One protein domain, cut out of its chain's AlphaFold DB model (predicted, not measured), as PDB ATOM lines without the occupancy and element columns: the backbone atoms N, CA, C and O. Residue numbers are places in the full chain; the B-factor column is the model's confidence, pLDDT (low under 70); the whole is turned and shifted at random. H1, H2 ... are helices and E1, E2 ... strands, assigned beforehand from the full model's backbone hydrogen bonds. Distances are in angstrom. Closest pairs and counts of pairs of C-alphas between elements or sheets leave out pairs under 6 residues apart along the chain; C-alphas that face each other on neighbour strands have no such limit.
ATOM      1  N   MET A   1     193.070 198.796 132.681       64.44
ATOM      2  CA  MET A   1     194.456 198.390 132.333       64.44
ATOM      3  C   MET A   1     194.561 196.896 131.987       64.44
ATOM      4  O   MET A   1     193.947 196.085 132.669       64.44
ATOM      5  N   LYS A   2     195.347 196.511 130.964       70.50
ATOM      6  CA  LYS A   2     195.722 195.109 130.640       70.50
ATOM      7  C   LYS A   2     197.111 195.049 129.986       70.50
ATOM      8  O   LYS A   2     197.382 195.845 129.092       70.50
ATOM      9  N   VAL A   3     197.977 194.104 130.368       64.19
ATOM     10  CA  VAL A   3     199.260 193.861 129.668       64.19
ATOM     11  C   VAL A   3     198.982 193.268 128.283       64.19
ATOM     12  O   VAL A   3     198.317 192.240 128.179       64.19
ATOM     13  N   ASN A   4     199.465 193.928 127.230       73.38
ATOM     14  CA  ASN A   4     199.203 193.554 125.839       73.38
ATOM     15  C   ASN A   4     200.408 192.867 125.186       73.38
ATOM     16  O   ASN A   4     200.289 191.783 124.619       73.38
ATOM     17  N   SER A   5     201.590 193.470 125.285       69.25
ATOM     18  CA  SER A   5     202.809 192.892 124.719       69.25
ATOM     19  C   SER A   5     204.043 193.286 125.520       69.25
ATOM     20  O   SER A   5     204.052 194.279 126.248       69.25
ATOM     21  N   ILE A   6     205.087 192.472 125.403       68.38
ATOM     22  CA  ILE A   6     206.396 192.708 126.014       68.38
ATOM     23  C   ILE A   6     207.415 192.647 124.885       68.38
ATOM     24  O   ILE A   6     207.428 191.688 124.111       68.38
ATOM     25  N   LYS A   7     208.231 193.690 124.762       67.62
ATOM     26  CA  LYS A   7     209.312 193.773 123.784       67.62
ATOM     27  C   LYS A   7     210.638 193.853 124.519       67.62
ATOM     28  O   LYS A   7     210.803 194.659 125.429       67.62
ATOM     29  N   PHE A   8     211.583 193.044 124.074       61.91
ATOM     30  CA  PHE A   8     212.937 193.027 124.601       61.91
ATOM     31  C   PHE A   8     213.853 193.716 123.605       61.91
ATOM     32  O   PHE A   8     213.796 193.439 122.407       61.91
ATOM     33  N   ARG A   9     214.689 194.620 124.103       61.41
ATOM     34  CA  ARG A   9     215.749 195.263 123.338       61.41
ATOM     35  C   ARG A   9     217.044 194.995 124.077       61.41
ATOM     36  O   ARG A   9     217.309 195.620 125.095       61.41
ATOM     37  N   ILE A  10     217.817 194.042 123.577       53.62
ATOM     38  CA  ILE A  10     219.000 193.514 124.270       53.62
ATOM     39  C   ILE A  10     220.005 194.628 124.590       53.62
ATOM     40  O   ILE A  10     220.592 194.619 125.663       53.62
ATOM     41  N   ASP A  11     220.085 195.644 123.731       52.12
ATOM     42  CA  ASP A  11     221.024 196.759 123.882       52.12
ATOM     43  C   ASP A  11     220.507 197.910 124.769       52.12
ATOM     44  O   ASP A  11     221.179 198.929 124.903       52.12
ATOM     45  N   SER A  12     219.289 197.823 125.327       56.91
ATOM     46  CA  SER A  12     218.714 198.941 126.104       56.91
ATOM     47  C   SER A  12     217.827 198.547 127.286       56.91
ATOM     48  O   SER A  12     217.836 199.250 128.290       56.91
ATOM     49  N   GLY A  13     217.066 197.454 127.212       69.25
ATOM     50  CA  GLY A  13     216.188 197.015 128.296       69.25
ATOM     51  C   GLY A  13     214.889 196.373 127.816       69.25
ATOM     52  O   GLY A  13     214.782 195.860 126.697       69.25
ATOM     53  N   ILE A  14     213.877 196.397 128.679       71.44
ATOM     54  CA  ILE A  14     212.565 195.798 128.417       71.44
ATOM     55  C   ILE A  14     211.511 196.894 128.326       71.44
ATOM     56  O   ILE A  14     211.423 197.770 129.185       71.44
ATOM     57  N   SER A  15     210.669 196.802 127.297       77.62
ATOM     58  CA  SER A  15     209.470 197.618 127.145       77.62
ATOM     59  C   SER A  15     208.213 196.774 127.336       77.62
ATOM     60  O   SER A  15     208.011 195.784 126.632       77.62
ATOM     61  N   ILE A  16     207.333 197.180 128.249       78.75
ATOM     62  CA  ILE A  16     206.051 196.509 128.502       78.75
ATOM     63  C   ILE A  16     204.921 197.442 128.078       78.75
ATOM     64  O   ILE A  16     204.818 198.563 128.569       78.75
ATOM     65  N   TYR A  17     204.071 196.962 127.172       80.19
ATOM     66  CA  TYR A  17     202.940 197.699 126.621       80.19
ATOM     67  C   TYR A  17     201.663 197.290 127.343       80.19
ATOM     68  O   TYR A  17     201.239 196.130 127.283       80.19
ATOM     69  N   CYS A  18     201.020 198.253 127.990       79.44
ATOM     70  CA  CYS A  18     199.785 198.045 128.730       79.44
ATOM     71  C   CYS A  18     198.664 198.870 128.108       79.44
ATOM     72  O   CYS A  18     198.761 200.091 128.038       79.44
ATOM     73  N   LYS A  19     197.591 198.207 127.663       79.56
ATOM     74  CA  LYS A  19     196.386 198.878 127.172       79.56
ATOM     75  C   LYS A  19     195.704 199.586 128.339       79.56
ATOM     76  O   LYS A  19     195.457 198.955 129.375       79.56
ATOM     77  N   SER A  20     195.411 200.870 128.180       79.56
ATOM     78  CA  SER A  20     194.914 201.723 129.257       79.56
ATOM     79  C   SER A  20     194.228 202.980 128.736       79.56
ATOM     80  O   SER A  20     194.442 203.376 127.590       79.56
ATOM     81  N   THR A  21     193.410 203.603 129.581       82.31
ATOM     82  CA  THR A  21     192.836 204.926 129.314       82.31
ATOM     83  C   THR A  21     193.787 206.044 129.746       82.31
ATOM     84  O   THR A  21     194.723 205.840 130.522       82.31
ATOM     85  N   GLU A  22     193.547 207.252 129.245       81.88
ATOM     86  CA  GLU A  22     194.322 208.439 129.625       81.88
ATOM     87  C   GLU A  22     194.134 208.807 131.105       81.88
ATOM     88  O   GLU A  22     195.076 209.236 131.766       81.88
ATOM     89  N   GLU A  23     192.952 208.552 131.664       84.62
ATOM     90  CA  GLU A  23     192.642 208.722 133.090       84.62
ATOM     91  C   GLU A  23     193.469 207.771 133.976       84.62
ATOM     92  O   GLU A  23     194.046 208.167 134.994       84.62
ATOM     93  N   GLU A  24     193.580 206.504 133.568       82.12
ATOM     94  CA  GLU A  24     194.399 205.498 134.249       82.12
ATOM     95  C   GLU A  24     195.896 205.858 134.197       82.12
ATOM     96  O   GLU A  24     196.612 205.668 135.179       82.12
ATOM     97  N   TYR A  25     196.378 206.427 133.088       82.44
ATOM     98  CA  TYR A  25     197.747 206.944 133.000       82.44
ATOM     99  C   TYR A  25     197.948 208.214 133.842       82.44
ATOM    100  O   TYR A  25     198.958 208.373 134.534       82.44
ATOM    101  N   SER A  26     196.971 209.117 133.831       85.50
ATOM    102  CA  SER A  26     197.015 210.363 134.601       85.50
ATOM    103  C   SER A  26     197.088 210.087 136.102       85.50
ATOM    104  O   SER A  26     197.869 210.733 136.801       85.50
ATOM    105  N   SER A  27     196.382 209.060 136.578       87.75
ATOM    106  CA  SER A  27     196.430 208.598 137.971       87.75
ATOM    107  C   SER A  27     197.658 207.744 138.314       87.75
ATOM    108  O   SER A  27     197.933 207.530 139.493       87.75
ATOM    109  N   LEU A  28     198.442 207.279 137.337       87.06
ATOM    110  CA  LEU A  28     199.624 206.454 137.586       87.06
ATOM    111  C   LEU A  28     200.749 207.252 138.257       87.06
ATOM    112  O   LEU A  28     201.154 208.309 137.769       87.06
ATOM    113  N   GLN A  29     201.280 206.720 139.359       88.56
ATOM    114  CA  GLN A  29     202.426 207.286 140.078       88.56
ATOM    115  C   GLN A  29     203.719 206.536 139.751       88.56
ATOM    116  O   GLN A  29     204.751 207.137 139.445       88.56
ATOM    117  N   HIS A  30     203.672 205.210 139.833       88.25
ATOM    118  CA  HIS A  30     204.788 204.336 139.502       88.25
ATOM    119  C   HIS A  30     204.301 202.904 139.271       88.25
ATOM    120  O   HIS A  30     203.181 202.535 139.635       88.25
ATOM    121  N   ALA A  31     205.168 202.092 138.684       87.31
ATOM    122  CA  ALA A  31     204.986 200.658 138.571       87.31
ATOM    123  C   ALA A  31     206.166 199.926 139.209       87.31
ATOM    124  O   ALA A  31     207.269 200.459 139.302       87.31
ATOM    125  N   ILE A  32     205.928 198.698 139.640       88.12
ATOM    126  CA  ILE A  32     206.946 197.794 140.152       88.12
ATOM    127  C   ILE A  32     206.869 196.502 139.347       88.12
ATOM    128  O   ILE A  32     205.828 195.845 139.331       88.12
ATOM    129  N   VAL A  33     207.965 196.143 138.685       84.94
ATOM    130  CA  VAL A  33     208.107 194.896 137.930       84.94
ATOM    131  C   VAL A  33     208.915 193.918 138.770       84.94
ATOM    132  O   VAL A  33     210.024 194.245 139.179       84.94
ATOM    133  N   ASN A  34     208.367 192.730 139.013       84.12
ATOM    134  CA  ASN A  34     209.062 191.651 139.711       84.12
ATOM    135  C   ASN A  34     209.447 190.583 138.697       84.12
ATOM    136  O   ASN A  34     208.588 190.087 137.952       84.12
ATOM    137  N   TYR A  35     210.729 190.245 138.662       83.44
ATOM    138  CA  TYR A  35     211.264 189.307 137.694       83.44
ATOM    139  C   TYR A  35     212.390 188.465 138.287       83.44
ATOM    140  O   TYR A  35     213.078 188.879 139.212       83.44
ATOM    141  N   ASP A  36     212.573 187.278 137.720       82.38
ATOM    142  CA  ASP A  36     213.709 186.413 138.012       82.38
ATOM    143  C   ASP A  36     214.670 186.460 136.819       82.38
ATOM    144  O   ASP A  36     214.218 186.344 135.676       82.38
ATOM    145  N   ILE A  37     215.974 186.557 137.063       78.38
ATOM    146  CA  ILE A  37     217.014 186.295 136.058       78.38
ATOM    147  C   ILE A  37     217.644 184.937 136.368       78.38
ATOM    148  O   ILE A  37     217.995 184.667 137.515       78.38
ATOM    149  N   SER A  38     217.806 184.077 135.364       73.88
ATOM    150  CA  SER A  38     218.575 182.833 135.499       73.88
ATOM    151  C   SER A  38     219.327 182.470 134.228       73.88
ATOM    152  O   SER A  38     219.082 183.031 133.161       73.88
ATOM    153  N   ILE A  39     220.256 181.524 134.344       78.06
ATOM    154  CA  ILE A  39     220.967 180.946 133.202       78.06
ATOM    155  C   ILE A  39     220.091 179.838 132.602       78.06
ATOM    156  O   ILE A  39     219.532 179.025 133.336       78.06
ATOM    157  N   ILE A  40     219.985 179.770 131.274       75.06
ATOM    158  CA  ILE A  40     219.164 178.792 130.534       75.06
ATOM    159  C   ILE A  40     219.500 177.354 130.954       75.06
ATOM    160  O   ILE A  40     218.601 176.556 131.201       75.06
ATOM    161  N   ASN A  41     220.792 177.040 131.083       71.12
ATOM    162  CA  ASN A  41     221.273 175.704 131.445       71.12
ATOM    163  C   ASN A  41     221.269 175.437 132.963       71.12
ATOM    164  O   ASN A  41     221.546 174.318 133.382       71.12
ATOM    165  N   ALA A  42     220.952 176.440 133.789       71.62
ATOM    166  CA  ALA A  42     220.845 176.315 135.243       71.62
ATOM    167  C   ALA A  42     219.631 177.110 135.770       71.62
ATOM    168  O   ALA A  42     219.782 178.031 136.574       71.62
ATOM    169  N   PRO A  43     218.400 176.769 135.343       63.44
ATOM    170  CA  PRO A  43     217.216 177.600 135.577       63.44
ATOM    171  C   PRO A  43     216.816 177.704 137.058       63.44
ATOM    172  O   PRO A  43     216.084 178.621 137.433       63.44
ATOM    173  N   TYR A  44     217.292 176.774 137.891       71.31
ATOM    174  CA  TYR A  44     217.061 176.731 139.338       71.31
ATOM    175  C   TYR A  44     217.924 177.735 140.110       71.31
ATOM    176  O   TYR A  44     217.539 178.165 141.195       71.31
ATOM    177  N   GLN A  45     219.064 178.140 139.544       68.44
ATOM    178  CA  GLN A  45     219.906 179.199 140.089       68.44
ATOM    179  C   GLN A  45     219.415 180.527 139.517       68.44
ATOM    180  O   GLN A  45     219.762 180.918 138.401       68.44
ATOM    181  N   LYS A  46     218.523 181.178 140.265       75.75
ATOM    182  CA  LYS A  46     217.864 182.410 139.838       75.75
ATOM    183  C   LYS A  46     218.044 183.527 140.853       75.75
ATOM    184  O   LYS A  46     217.949 183.297 142.057       75.75
ATOM    185  N   VAL A  47     218.246 184.733 140.347       75.19
ATOM    186  CA  VAL A  47     218.260 185.966 141.132       75.19
ATOM    187  C   VAL A  47     216.883 186.596 141.006       75.19
ATOM    188  O   VAL A  47     216.400 186.815 139.895       75.19
ATOM    189  N   GLN A  48     216.231 186.833 142.141       81.25
ATOM    190  CA  GLN A  48     214.973 187.571 142.179       81.25
ATOM    191  C   GLN A  48     215.282 189.058 142.250       81.25
ATOM    192  O   GLN A  48     216.037 189.498 143.115       81.25
ATOM    193  N   GLU A  49     214.669 189.826 141.363       80.62
ATOM    194  CA  GLU A  49     214.862 191.262 141.283       80.62
ATOM    195  C   GLU A  49     213.532 192.000 141.178       80.62
ATOM    196  O   GLU A  49     212.487 191.480 140.762       80.62
ATOM    197  N   GLN A  50     213.593 193.267 141.568       83.81
ATOM    198  CA  GLN A  50     212.477 194.181 141.491       83.81
ATOM    199  C   GLN A  50     212.942 195.506 140.898       83.81
ATOM    200  O   GLN A  50     213.869 196.134 141.401       83.81
ATOM    201  N   CYS A  51     212.244 195.971 139.863       82.50
ATOM    202  CA  CYS A  51     212.486 197.280 139.274       82.50
ATOM    203  C   CYS A  51     211.295 198.209 139.518       82.50
ATOM    204  O   CYS A  51     210.169 197.929 139.093       82.50
ATOM    205  N   LYS A  52     211.551 199.338 140.185       85.62
ATOM    206  CA  LYS A  52     210.576 200.416 140.369       85.62
ATOM    207  C   LYS A  52     210.712 201.445 139.248       85.62
ATOM    208  O   LYS A  52     211.727 202.123 139.122       85.62
ATOM    209  N   ILE A  53     209.647 201.606 138.473       83.75
ATOM    210  CA  ILE A  53     209.560 202.506 137.324       83.75
ATOM    211  C   ILE A  53     208.689 203.697 137.713       83.75
ATOM    212  O   ILE A  53     207.471 203.584 137.847       83.75
ATOM    213  N   TYR A  54     209.316 204.851 137.917       83.25
ATOM    214  CA  TYR A  54     208.613 206.102 138.209       83.25
ATOM    215  C   TYR A  54     207.927 206.665 136.965       83.25
ATOM    216  O   TYR A  54     208.442 206.489 135.865       83.25
ATOM    217  N   LYS A  55     206.831 207.421 137.143       81.31
ATOM    218  CA  LYS A  55     206.041 208.027 136.052       81.31
ATOM    219  C   LYS A  55     206.871 208.699 134.954       81.31
ATOM    220  O   LYS A  55     206.547 208.542 133.788       81.31
ATOM    221  N   LYS A  56     207.966 209.386 135.305       80.81
ATOM    222  CA  LYS A  56     208.881 210.035 134.342       80.81
ATOM    223  C   LYS A  56     209.468 209.086 133.282       80.81
ATOM    224  O   LYS A  56     209.836 209.531 132.206       80.81
ATOM    225  N   ASN A  57     209.543 207.793 133.594       72.25
ATOM    226  CA  ASN A  57     210.054 206.733 132.725       72.25
ATOM    227  C   ASN A  57     208.916 205.888 132.115       72.25
ATOM    228  O   ASN A  57     209.159 204.797 131.597       72.25
ATOM    229  N   ILE A  58     207.671 206.365 132.206       79.06
ATOM    230  CA  ILE A  58     206.480 205.730 131.646       79.06
ATOM    231  C   ILE A  58     205.934 206.666 130.577       79.06
ATOM    232  O   ILE A  58     205.696 207.839 130.839       79.06
ATOM    233  N   GLN A  59     205.740 206.156 129.368       79.56
ATOM    234  CA  GLN A  59     205.181 206.944 128.268       79.56
ATOM    235  C   GLN A  59     203.726 206.586 128.062       79.56
ATOM    236  O   GLN A  59     203.401 205.410 128.135       79.56
ATOM    237  N   PHE A  60     202.880 207.547 127.706       78.12
ATOM    238  CA  PHE A  60     201.545 207.271 127.185       78.12
ATOM    239  C   PHE A  60     201.502 207.546 125.686       78.12
ATOM    240  O   PHE A  60     201.870 208.619 125.219       78.12
ATOM    241  N   GLN A  61     201.073 206.544 124.935       79.56
ATOM    242  CA  GLN A  61     200.828 206.564 123.504       79.56
ATOM    243  C   GLN A  61     199.493 205.871 123.287       79.56
ATOM    244  O   GLN A  61     199.438 204.643 123.202       79.56
ATOM    245  N   HIS A  62     198.415 206.653 123.269       72.06
ATOM    246  CA  HIS A  62     197.053 206.133 123.236       72.06
ATOM    247  C   HIS A  62     196.897 205.001 122.194       72.06
ATOM    248  O   HIS A  62     197.284 205.188 121.038       72.06
ATOM    249  N   PRO A  63     196.351 203.824 122.567       77.25
ATOM    250  CA  PRO A  63     195.708 203.470 123.842       77.25
ATOM    251  C   PRO A  63     196.628 202.715 124.829       77.25
ATOM    252  O   PRO A  63     196.166 201.862 125.590       77.25
ATOM    253  N   TYR A  64     197.937 202.946 124.783       76.56
ATOM    254  CA  TYR A  64     198.934 202.251 125.593       76.56
ATOM    255  C   TYR A  64     199.674 203.217 126.502       76.56
ATOM    256  O   TYR A  64     199.981 204.330 126.098       76.56
ATOM    257  N   PHE A  65     200.071 202.772 127.688       80.25
ATOM    258  CA  PHE A  65     201.309 203.289 128.259       80.25
ATOM    259  C   PHE A  65     202.389 202.212 128.226       80.25
ATOM    260  O   PHE A  65     202.116 201.008 128.245       80.25
ATOM    261  N   ILE A  66     203.625 202.676 128.118       79.06
ATOM    262  CA  ILE A  66     204.813 201.889 127.847       79.06
ATOM    263  C   ILE A  66     205.738 202.069 129.040       79.06
ATOM    264  O   ILE A  66     206.224 203.169 129.305       79.06
ATOM    265  N   LEU A  67     205.955 200.980 129.767       80.19
ATOM    266  CA  LEU A  67     206.946 200.902 130.830       80.19
ATOM    267  C   LEU A  67     208.291 200.565 130.206       80.19
ATOM    268  O   LEU A  67     208.373 199.585 129.466       80.19
ATOM    269  N   PHE A  68     209.332 201.321 130.534       76.19
ATOM    270  CA  PHE A  68     210.699 200.965 130.185       76.19
ATOM    271  C   PHE A  68     211.529 200.786 131.451       76.19
ATOM    272  O   PHE A  68     211.500 201.643 132.337       76.19
ATOM    273  N   PHE A  69     212.280 199.691 131.521       71.88
ATOM    274  CA  PHE A  69     213.328 199.535 132.519       71.88
ATOM    275  C   PHE A  69     214.588 198.915 131.911       71.88
ATOM    276  O   PHE A  69     214.476 198.009 131.073       71.88
ATOM    277  N   PRO A  70     215.775 199.416 132.302       65.88
ATOM    278  CA  PRO A  70     217.036 198.848 131.868       65.88
ATOM    279  C   PRO A  70     217.243 197.478 132.518       65.88
ATOM    280  O   PRO A  70     216.781 197.217 133.630       65.88
ATOM    281  N   LEU A  71     217.939 196.607 131.797       63.91
ATOM    282  CA  LEU A  71     218.478 195.371 132.344       63.91
ATOM    283  C   LEU A  71     219.960 195.602 132.592       63.91
ATOM    284  O   LEU A  71     220.796 195.326 131.730       63.91
ATOM    285  N   ASP A  72     220.274 196.172 133.745       51.56
ATOM    286  CA  ASP A  72     221.662 196.405 134.111       51.56
ATOM    287  C   ASP A  72     222.319 195.065 134.495       51.56
ATOM    288  O   ASP A  72     221.711 194.221 135.148       51.56
ATOM    289  N   ASN A  73     223.580 194.870 134.101       48.72
ATOM    290  CA  ASN A  73     224.444 193.760 134.543       48.72
ATOM    291  C   ASN A  73     224.129 192.337 134.031       48.72
ATOM    292  O   ASN A  73     224.587 191.365 134.636       48.72
ATOM    293  N   ILE A  74     223.455 192.165 132.890       56.97
ATOM    294  CA  ILE A  74     223.388 190.834 132.259       56.97
ATOM    295  C   ILE A  74     224.745 190.497 131.622       56.97
ATOM    296  O   ILE A  74     225.060 190.948 130.523       56.97
ATOM    297  N   ILE A  75     225.543 189.687 132.325       54.41
ATOM    298  CA  ILE A  75     226.915 189.309 131.935       54.41
ATOM    299  C   ILE A  75     226.936 188.554 130.599       54.41
ATOM    300  O   ILE A  75     227.803 188.806 129.765       54.41
ATOM    301  N   ASN A  76     225.979 187.647 130.380       63.62
ATOM    302  CA  ASN A  76     225.829 186.939 129.111       63.62
ATOM    303  C   ASN A  76     224.349 186.830 128.717       63.62
ATOM    304  O   ASN A  76     223.668 185.890 129.144       63.62
ATOM    305  N   PRO A  77     223.830 187.758 127.893       63.22
ATOM    306  CA  PRO A  77     222.449 187.707 127.436       63.22
ATOM    307  C   PRO A  77     222.126 186.368 126.771       63.22
ATOM    308  O   PRO A  77     221.124 185.761 127.113       63.22
ATOM    309  N   HIS A  78     223.005 185.833 125.922       64.00
ATOM    310  CA  HIS A  78     222.758 184.619 125.128       64.00
ATOM    311  C   HIS A  78     222.487 183.355 125.953       64.00
ATOM    312  O   HIS A  78     221.832 182.431 125.468       64.00
ATOM    313  N   GLU A  79     222.993 183.320 127.181       71.44
ATOM    314  CA  GLU A  79     222.832 182.211 128.121       71.44
ATOM    315  C   GLU A  79     221.837 182.531 129.231       71.44
ATOM    316  O   GLU A  79     221.580 181.685 130.078       71.44
ATOM    317  N   SER A  80     221.258 183.727 129.221       71.94
ATOM    318  CA  SER A  80     220.322 184.176 130.241       71.94
ATOM    319  C   SER A  80     218.873 184.015 129.781       71.94
ATOM    320  O   SER A  80     218.531 184.024 128.592       71.94
ATOM    321  N   GLN A  81     217.989 183.909 130.758       76.56
ATOM    322  CA  GLN A  81     216.551 184.010 130.600       76.56
ATOM    323  C   GLN A  81     215.987 184.890 131.710       76.56
ATOM    324  O   GLN A  81     216.531 184.961 132.812       76.56
ATOM    325  N   ILE A  82     214.875 185.550 131.413       80.62
ATOM    326  CA  ILE A  82     214.167 186.397 132.363       80.62
ATOM    327  C   ILE A  82     212.725 185.932 132.510       80.62
ATOM    328  O   ILE A  82     212.014 185.748 131.524       80.62
ATOM    329  N   SER A  83     212.280 185.741 133.749       83.75
ATOM    330  CA  SER A  83     210.913 185.356 134.087       83.75
ATOM    331  C   SER A  83     210.187 186.522 134.739       83.75
ATOM    332  O   SER A  83     210.413 186.815 135.908       83.75
ATOM    333  N   ILE A  84     209.295 187.185 134.005       83.50
ATOM    334  CA  ILE A  84     208.483 188.279 134.545       83.50
ATOM    335  C   ILE A  84     207.298 187.659 135.288       83.50
ATOM    336  O   ILE A  84     206.425 187.039 134.672       83.50
ATOM    337  N   LYS A  85     207.267 187.817 136.614       85.44
ATOM    338  CA  LYS A  85     206.245 187.213 137.481       85.44
ATOM    339  C   LYS A  85     204.991 188.057 137.520       85.44
ATOM    340  O   LYS A  85     203.930 187.612 137.083       85.44
ATOM    341  N   TYR A  86     205.116 189.290 137.991       84.06
ATOM    342  CA  TYR A  86     203.994 190.207 138.092       84.06
ATOM    343  C   TYR A  86     204.432 191.667 138.021       84.06
ATOM    344  O   TYR A  86     205.580 192.018 138.303       84.06
ATOM    345  N   ILE A  87     203.479 192.521 137.658       86.50
ATOM    346  CA  ILE A  87     203.626 193.974 137.646       86.50
ATOM    347  C   ILE A  87     202.584 194.568 138.581       86.50
ATOM    348  O   ILE A  87     201.398 194.260 138.466       86.50
ATOM    349  N   SER A  88     203.018 195.437 139.482       87.94
ATOM    350  CA  SER A  88     202.146 196.213 140.359       87.94
ATOM    351  C   SER A  88     202.136 197.669 139.924       87.94
ATOM    352  O   SER A  88     203.175 198.318 139.910       87.94
ATOM    353  N   PHE A  89     200.962 198.192 139.596       87.50
ATOM    354  CA  PHE A  89     200.727 199.598 139.296       87.50
ATOM    355  C   PHE A  89     200.183 200.304 140.526       87.50
ATOM    356  O   PHE A  89     199.220 199.834 141.134       87.50
ATOM    357  N   PHE A  90     200.786 201.436 140.866       88.56
ATOM    358  CA  PHE A  90     200.388 202.275 141.986       88.56
ATOM    359  C   PHE A  90     199.781 203.559 141.434       88.56
ATOM    360  O   PHE A  90     200.458 204.353 140.773       88.56
ATOM    361  N   LEU A  91     198.484 203.719 141.670       88.62
ATOM    362  CA  LEU A  91     197.684 204.855 141.243       88.62
ATOM    363  C   LEU A  91     197.461 205.810 142.426       88.62
ATOM    364  O   LEU A  91     197.572 205.424 143.592       88.62
ATOM    365  N   THR A  92     197.104 207.054 142.131       88.69
ATOM    366  CA  THR A  92     196.647 208.031 143.127       88.69
ATOM    367  C   THR A  92     195.473 207.491 143.949       88.69
ATOM    368  O   THR A  92     194.650 206.728 143.445       88.69
ATOM    369  N   GLY A  93     195.381 207.904 145.218       84.75
ATOM    370  CA  GLY A  93     194.341 207.427 146.138       84.75
ATOM    371  C   GLY A  93     194.612 206.033 146.715       84.75
ATOM    372  O   GLY A  93     193.669 205.298 146.987       84.75
ATOM    373  N   ASN A  94     195.888 205.647 146.868       80.50
ATOM    374  CA  ASN A  94     196.331 204.353 147.417       80.50
ATOM    375  C   ASN A  94     195.788 203.118 146.677       80.50
ATOM    376  O   ASN A  94     195.777 202.007 147.211       80.50
ATOM    377  N   LYS A  95     195.364 203.284 145.423       86.69
ATOM    378  CA  LYS A  95     194.856 202.189 144.603       86.69
ATOM    379  C   LYS A  95     196.021 201.433 143.965       86.69
ATOM    380  O   LYS A  95     196.877 202.021 143.305       86.69
ATOM    381  N   ARG A  96     196.026 200.108 144.124       88.50
ATOM    382  CA  ARG A  96     197.019 199.201 143.531       88.50
ATOM    383  C   ARG A  96     196.348 198.245 142.553       88.50
ATOM    384  O   ARG A  96     195.338 197.633 142.885       88.50
ATOM    385  N   VAL A  97     196.935 198.081 141.370       84.25
ATOM    386  CA  VAL A  97     196.488 197.108 140.361       84.25
ATOM    387  C   VAL A  97     197.627 196.139 140.070       84.25
ATOM    388  O   VAL A  97     198.718 196.562 139.704       84.25
ATOM    389  N   ASN A  98     197.386 194.838 140.230       83.25
ATOM    390  CA  ASN A  98     198.394 193.803 140.007       83.25
ATOM    391  C   ASN A  98     198.080 193.001 138.743       83.25
ATOM    392  O   ASN A  98     196.944 192.583 138.538       83.25
ATOM    393  N   PHE A  99     199.102 192.740 137.933       80.81
ATOM    394  CA  PHE A  99     199.029 191.863 136.771       80.81
ATOM    395  C   PHE A  99     200.010 190.716 136.928       80.81
ATOM    396  O   PHE A  99     201.219 190.930 136.893       80.81
ATOM    397  N   THR A 100     199.485 189.504 137.046       82.56
ATOM    398  CA  THR A 100     200.284 188.281 136.975       82.56
ATOM    399  C   THR A 100     200.581 187.964 135.512       82.56
ATOM    400  O   THR A 100     199.670 187.900 134.688       82.56
ATOM    401  N   ILE A 101     201.858 187.787 135.187       79.44
ATOM    402  CA  ILE A 101     202.337 187.474 133.837       79.44
ATOM    403  C   ILE A 101     202.871 186.045 133.799       79.44
ATOM    404  O   ILE A 101     202.452 185.278 132.938       79.44
ATOM    405  N   ASN A 102     203.764 185.689 134.729       79.25
ATOM    406  CA  ASN A 102     204.423 184.381 134.821       79.25
ATOM    407  C   ASN A 102     204.939 183.854 133.471       79.25
ATOM    408  O   ASN A 102     204.727 182.695 133.121       79.25
ATOM    409  N   LYS A 103     205.624 184.712 132.707       77.25
ATOM    410  CA  LYS A 103     206.236 184.331 131.427       77.25
ATOM    411  C   LYS A 103     207.748 184.426 131.500       77.25
ATOM    412  O   LYS A 103     208.283 185.433 131.961       77.25
ATOM    413  N   THR A 104     208.407 183.382 131.009       79.31
ATOM    414  CA  THR A 104     209.859 183.314 130.852       79.31
ATOM    415  C   THR A 104     210.230 183.573 129.400       79.31
ATOM    416  O   THR A 104     209.578 183.061 128.494       79.31
ATOM    417  N   PHE A 105     211.264 184.379 129.194       75.94
ATOM    418  CA  PHE A 105     211.773 184.772 127.891       75.94
ATOM    419  C   PHE A 105     213.271 184.489 127.851       75.94
ATOM    420  O   PHE A 105     214.005 184.944 128.731       75.94
ATOM    421  N   SER A 106     213.729 183.748 126.844       71.69
ATOM    422  CA  SER A 106     215.161 183.549 126.612       71.69
ATOM    423  C   SER A 106     215.691 184.623 125.659       71.69
ATOM    424  O   SER A 106     215.075 184.931 124.637       71.69
ATOM    425  N   PHE A 107     216.856 185.207 125.947       65.50
ATOM    426  CA  PHE A 107     217.443 186.203 125.034       65.50
ATOM    427  C   PHE A 107     217.943 185.574 123.724       65.50
ATOM    428  O   PHE A 107     217.986 186.247 122.696       65.50
ATOM    429  N   LYS A 108     218.235 184.266 123.719       59.56
ATOM    430  CA  LYS A 108     218.574 183.496 122.511       59.56
ATOM    431  C   LYS A 108     217.421 183.453 121.498       59.56
ATOM    432  O   LYS A 108     217.654 183.595 120.297       59.56
ATOM    433  N   GLU A 109     216.177 183.305 121.956       56.25
ATOM    434  CA  GLU A 109     214.985 183.391 121.095       56.25
ATOM    435  C   GLU A 109     214.736 184.819 120.601       56.25
ATOM    436  O   GLU A 109     214.253 185.018 119.488       56.25
ATOM    437  N   LEU A 110     215.111 185.824 121.390       53.00
ATOM    438  CA  LEU A 110     214.953 187.232 121.027       53.00
ATOM    439  C   LEU A 110     215.939 187.663 119.927       53.00
ATOM    440  O   LEU A 110     215.579 188.479 119.083       53.00
ATOM    441  N   GLN A 111     217.132 187.060 119.865       48.69
ATOM    442  CA  GLN A 111     218.123 187.319 118.811       48.69
ATOM    443  C   GLN A 111     217.886 186.555 117.515       48.69
ATOM    444  O   GLN A 111     218.160 187.088 116.451       48.69
ATOM    445  N   LYS A 112     217.339 185.334 117.536       48.69
ATOM    446  CA  LYS A 112     216.963 184.657 116.275       48.69
ATOM    447  C   LYS A 112     215.890 185.426 115.487       48.69
ATOM    448  O   LYS A 112     215.714 185.192 114.297       48.69
ATOM    449  N   ASN A 113     215.227 186.381 116.137       43.91
ATOM    450  CA  ASN A 113     214.167 187.218 115.593       43.91
ATOM    451  C   ASN A 113     214.635 188.658 115.262       43.91
ATOM    452  O   ASN A 113     213.850 189.591 115.414       43.91
ATOM    453  N   VAL A 114     215.881 188.859 114.780       38.59
ATOM    454  CA  VAL A 114     216.442 190.183 114.367       38.59
ATOM    455  C   VAL A 114     215.570 190.944 113.345       38.59
ATOM    456  O   VAL A 114     215.690 192.157 113.202       38.59
ATOM    457  N   SER A 115     214.597 190.300 112.701       35.47
ATOM    458  CA  SER A 115     213.448 191.011 112.128       35.47
ATOM    459  C   SER A 115     212.388 191.192 113.213       35.47
ATOM    460  O   SER A 115     211.615 190.271 113.480       35.47
ATOM    461  N   GLY A 116     212.390 192.364 113.857       38.56
ATOM    462  CA  GLY A 116     211.549 192.741 114.994       38.56
ATOM    463  C   GLY A 116     210.056 192.437 114.843       38.56
ATOM    464  O   GLY A 116     209.233 193.329 114.633       38.56
ATOM    465  N   LYS A 117     209.674 191.181 115.063       33.78
ATOM    466  CA  LYS A 117     208.308 190.804 115.388       33.78
ATOM    467  C   LYS A 117     208.134 190.990 116.883       33.78
ATOM    468  O   LYS A 117     208.643 190.235 117.704       33.78
ATOM    469  N   SER A 118     207.371 192.029 117.209       38.34
ATOM    470  CA  SER A 118     206.525 192.054 118.397       38.34
ATOM    471  C   SER A 118     206.020 190.638 118.680       38.34
ATOM    472  O   SER A 118     205.457 190.008 117.779       38.34
ATOM    473  N   ILE A 119     206.206 190.141 119.906       40.56
ATOM    474  CA  ILE A 119     205.426 189.003 120.397       40.56
ATOM    475  C   ILE A 119     203.985 189.521 120.476       40.56
ATOM    476  O   ILE A 119     203.534 190.062 121.486       40.56
ATOM    477  N   ASN A 120     203.306 189.483 119.334       33.00
ATOM    478  CA  ASN A 120     201.948 189.946 119.167       33.00
ATOM    479  C   ASN A 120     201.031 188.958 119.879       33.00
ATOM    480  O   ASN A 120     200.839 187.837 119.420       33.00
ATOM    481  N   THR A 121     200.355 189.437 120.918       32.53
ATOM    482  CA  THR A 121     198.902 189.463 120.771       32.53
ATOM    483  C   THR A 121     198.598 190.717 119.942       32.53
ATOM    484  O   THR A 121     198.821 191.831 120.396       32.53
ATOM    485  N   THR A 122     198.298 190.485 118.660       25.77
ATOM    486  CA  THR A 122     197.924 191.443 117.596       25.77
ATOM    487  C   THR A 122     198.815 192.676 117.310       25.77
ATOM    488  O   THR A 122     199.122 193.521 118.142       25.77
ATOM    489  N   THR A 123     199.205 192.771 116.037       32.94
ATOM    490  CA  THR A 123     200.104 193.746 115.402       32.94
ATOM    491  C   THR A 123     199.599 195.180 115.514       32.94
ATOM    492  O   THR A 123     198.527 195.482 114.999       32.94
ATOM    493  N   ILE A 124     200.383 196.090 116.105       30.17
ATOM    494  CA  ILE A 124     200.114 197.535 116.032       30.17
ATOM    495  C   ILE A 124     201.415 198.302 115.787       30.17
ATOM    496  O   ILE A 124     202.331 198.254 116.606       30.17
ATOM    497  N   GLY A 125     201.425 199.005 114.649       28.42
ATOM    498  CA  GLY A 125     202.090 200.290 114.411       28.42
ATOM    499  C   GLY A 125     203.618 200.318 114.427       28.42
ATOM    500  O   GLY A 125     204.246 200.144 115.469       28.42
ATOM    501  N   LYS A 126     204.222 200.651 113.279       33.81
ATOM    502  CA  LYS A 126     205.590 201.188 113.230       33.81
ATOM    503  C   LYS A 126     205.597 202.487 114.041       33.81
ATOM    504  O   LYS A 126     204.923 203.438 113.659       33.81
ATOM    505  N   LEU A 127     206.289 202.496 115.174       36.66
ATOM    506  CA  LEU A 127     206.333 203.636 116.085       36.66
ATOM    507  C   LEU A 127     207.721 204.274 116.021       36.66
ATOM    508  O   LEU A 127     208.722 203.588 116.205       36.66
TER     509      LEU A 127
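AT A GLANCE: This is residues 1 to 127 of the 247 residues of an uncharacterized protein of marine sediment metagenome (UniProt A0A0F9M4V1). Two strongly twisted sheets of four strands stand face to face as a sandwich, with the strands of one crossed at 53 degrees to those of the other; the short helix H1 sits at one end and the short helix H2 near the other. After H2 the last 15 residues make a tail with no named element. The printed part has 127 residues, with eight strands and two helices in the order E1 E2 H1 E3 E4 E5 E6 E7 E8 H2, and its class is mostly strand. Both sheets are antiparallel, one in the order E4 E3 E7 E8, the other E1 E2 E6 E5. The whole is compact, with a radius of gyration of the C-alphas of 14.8 A and spans of 43 by 32 by 22 A.

IN THESE COORDINATES: In the larger sheet, E4 is residues 42 to 54, 32.3 A long; E3 is residues 28 to 39, 33.5 A; E7 is residues 80 to 91, 32.6 A; E8 is residues 95 to 106, 32.9 A. E4 bends by 75 degrees at residue 45 and E8 by 51 degrees at residue 102. In the other sheet, E1 is residues 2 to 9, 21.3 A, beginning at C-alpha 2 (195.722, 195.109, 130.640); E2 is residues 13 to 19, 19.9 A; E6 is residues 64 to 69, 16.2 A; E5 is residues 58 to 61, 9.9 A. H1 is residues 22 to 27, and H2, residues 107 to 112, ends at C-alpha 112 (216.963, 184.657, 116.275).

HOW THE PARTS SIT: In the larger sheet, N 33 of E3 and O 51 of its hairpin partner E4 are 2.9 A apart, within hydrogen-bond range. So are N 32 and O 88 of E3 and E7, at 2.8 A, and N 89 and O 97 of the hairpin E7 and E8, at 2.8 A. In the other sheet, the pairs within range include N 7 and O 15 of the hairpin E1 and E2, 2.8 A; N 16 and O 67 of E2 and E6, 2.9 A; and N 66 and O 59 of the hairpin E5 and E6, 2.7 A. The facing parts of the two sheets are 9.8 A centre to centre, their best planes 12 degrees apart. Between the sheets, the closest C-alphas of E4 and E6 are those of Ile 53 and Phe 69, 6.8 A apart; those of E1 and E8 are Val 3 and Phe 99, 7.4 A. E2 and E7 are apart. H1 is on the sheet E1 E2 E6 E5, its C-alpha 25 being 7.0 A from C-alpha 60 of E5, the closest of the two elements; it only grazes the larger sheet. H2 only grazes both sheets; its closest C-alpha to E7 is that of Phe 107, 6.0 A from that of Gln 81. In H1 and H2 every O i to N i+4 pair is within hydrogen-bond range.

THE WHOLE: The C-alphas farthest apart, those of Asn 41 and Gly 93, are 44.1 A from each other. The printed part has no cut and no long link. Its mean pLDDT is 70.7; 43 residues are under 70, among them residues 5 to 13, 70 to 78 and 107 to 127.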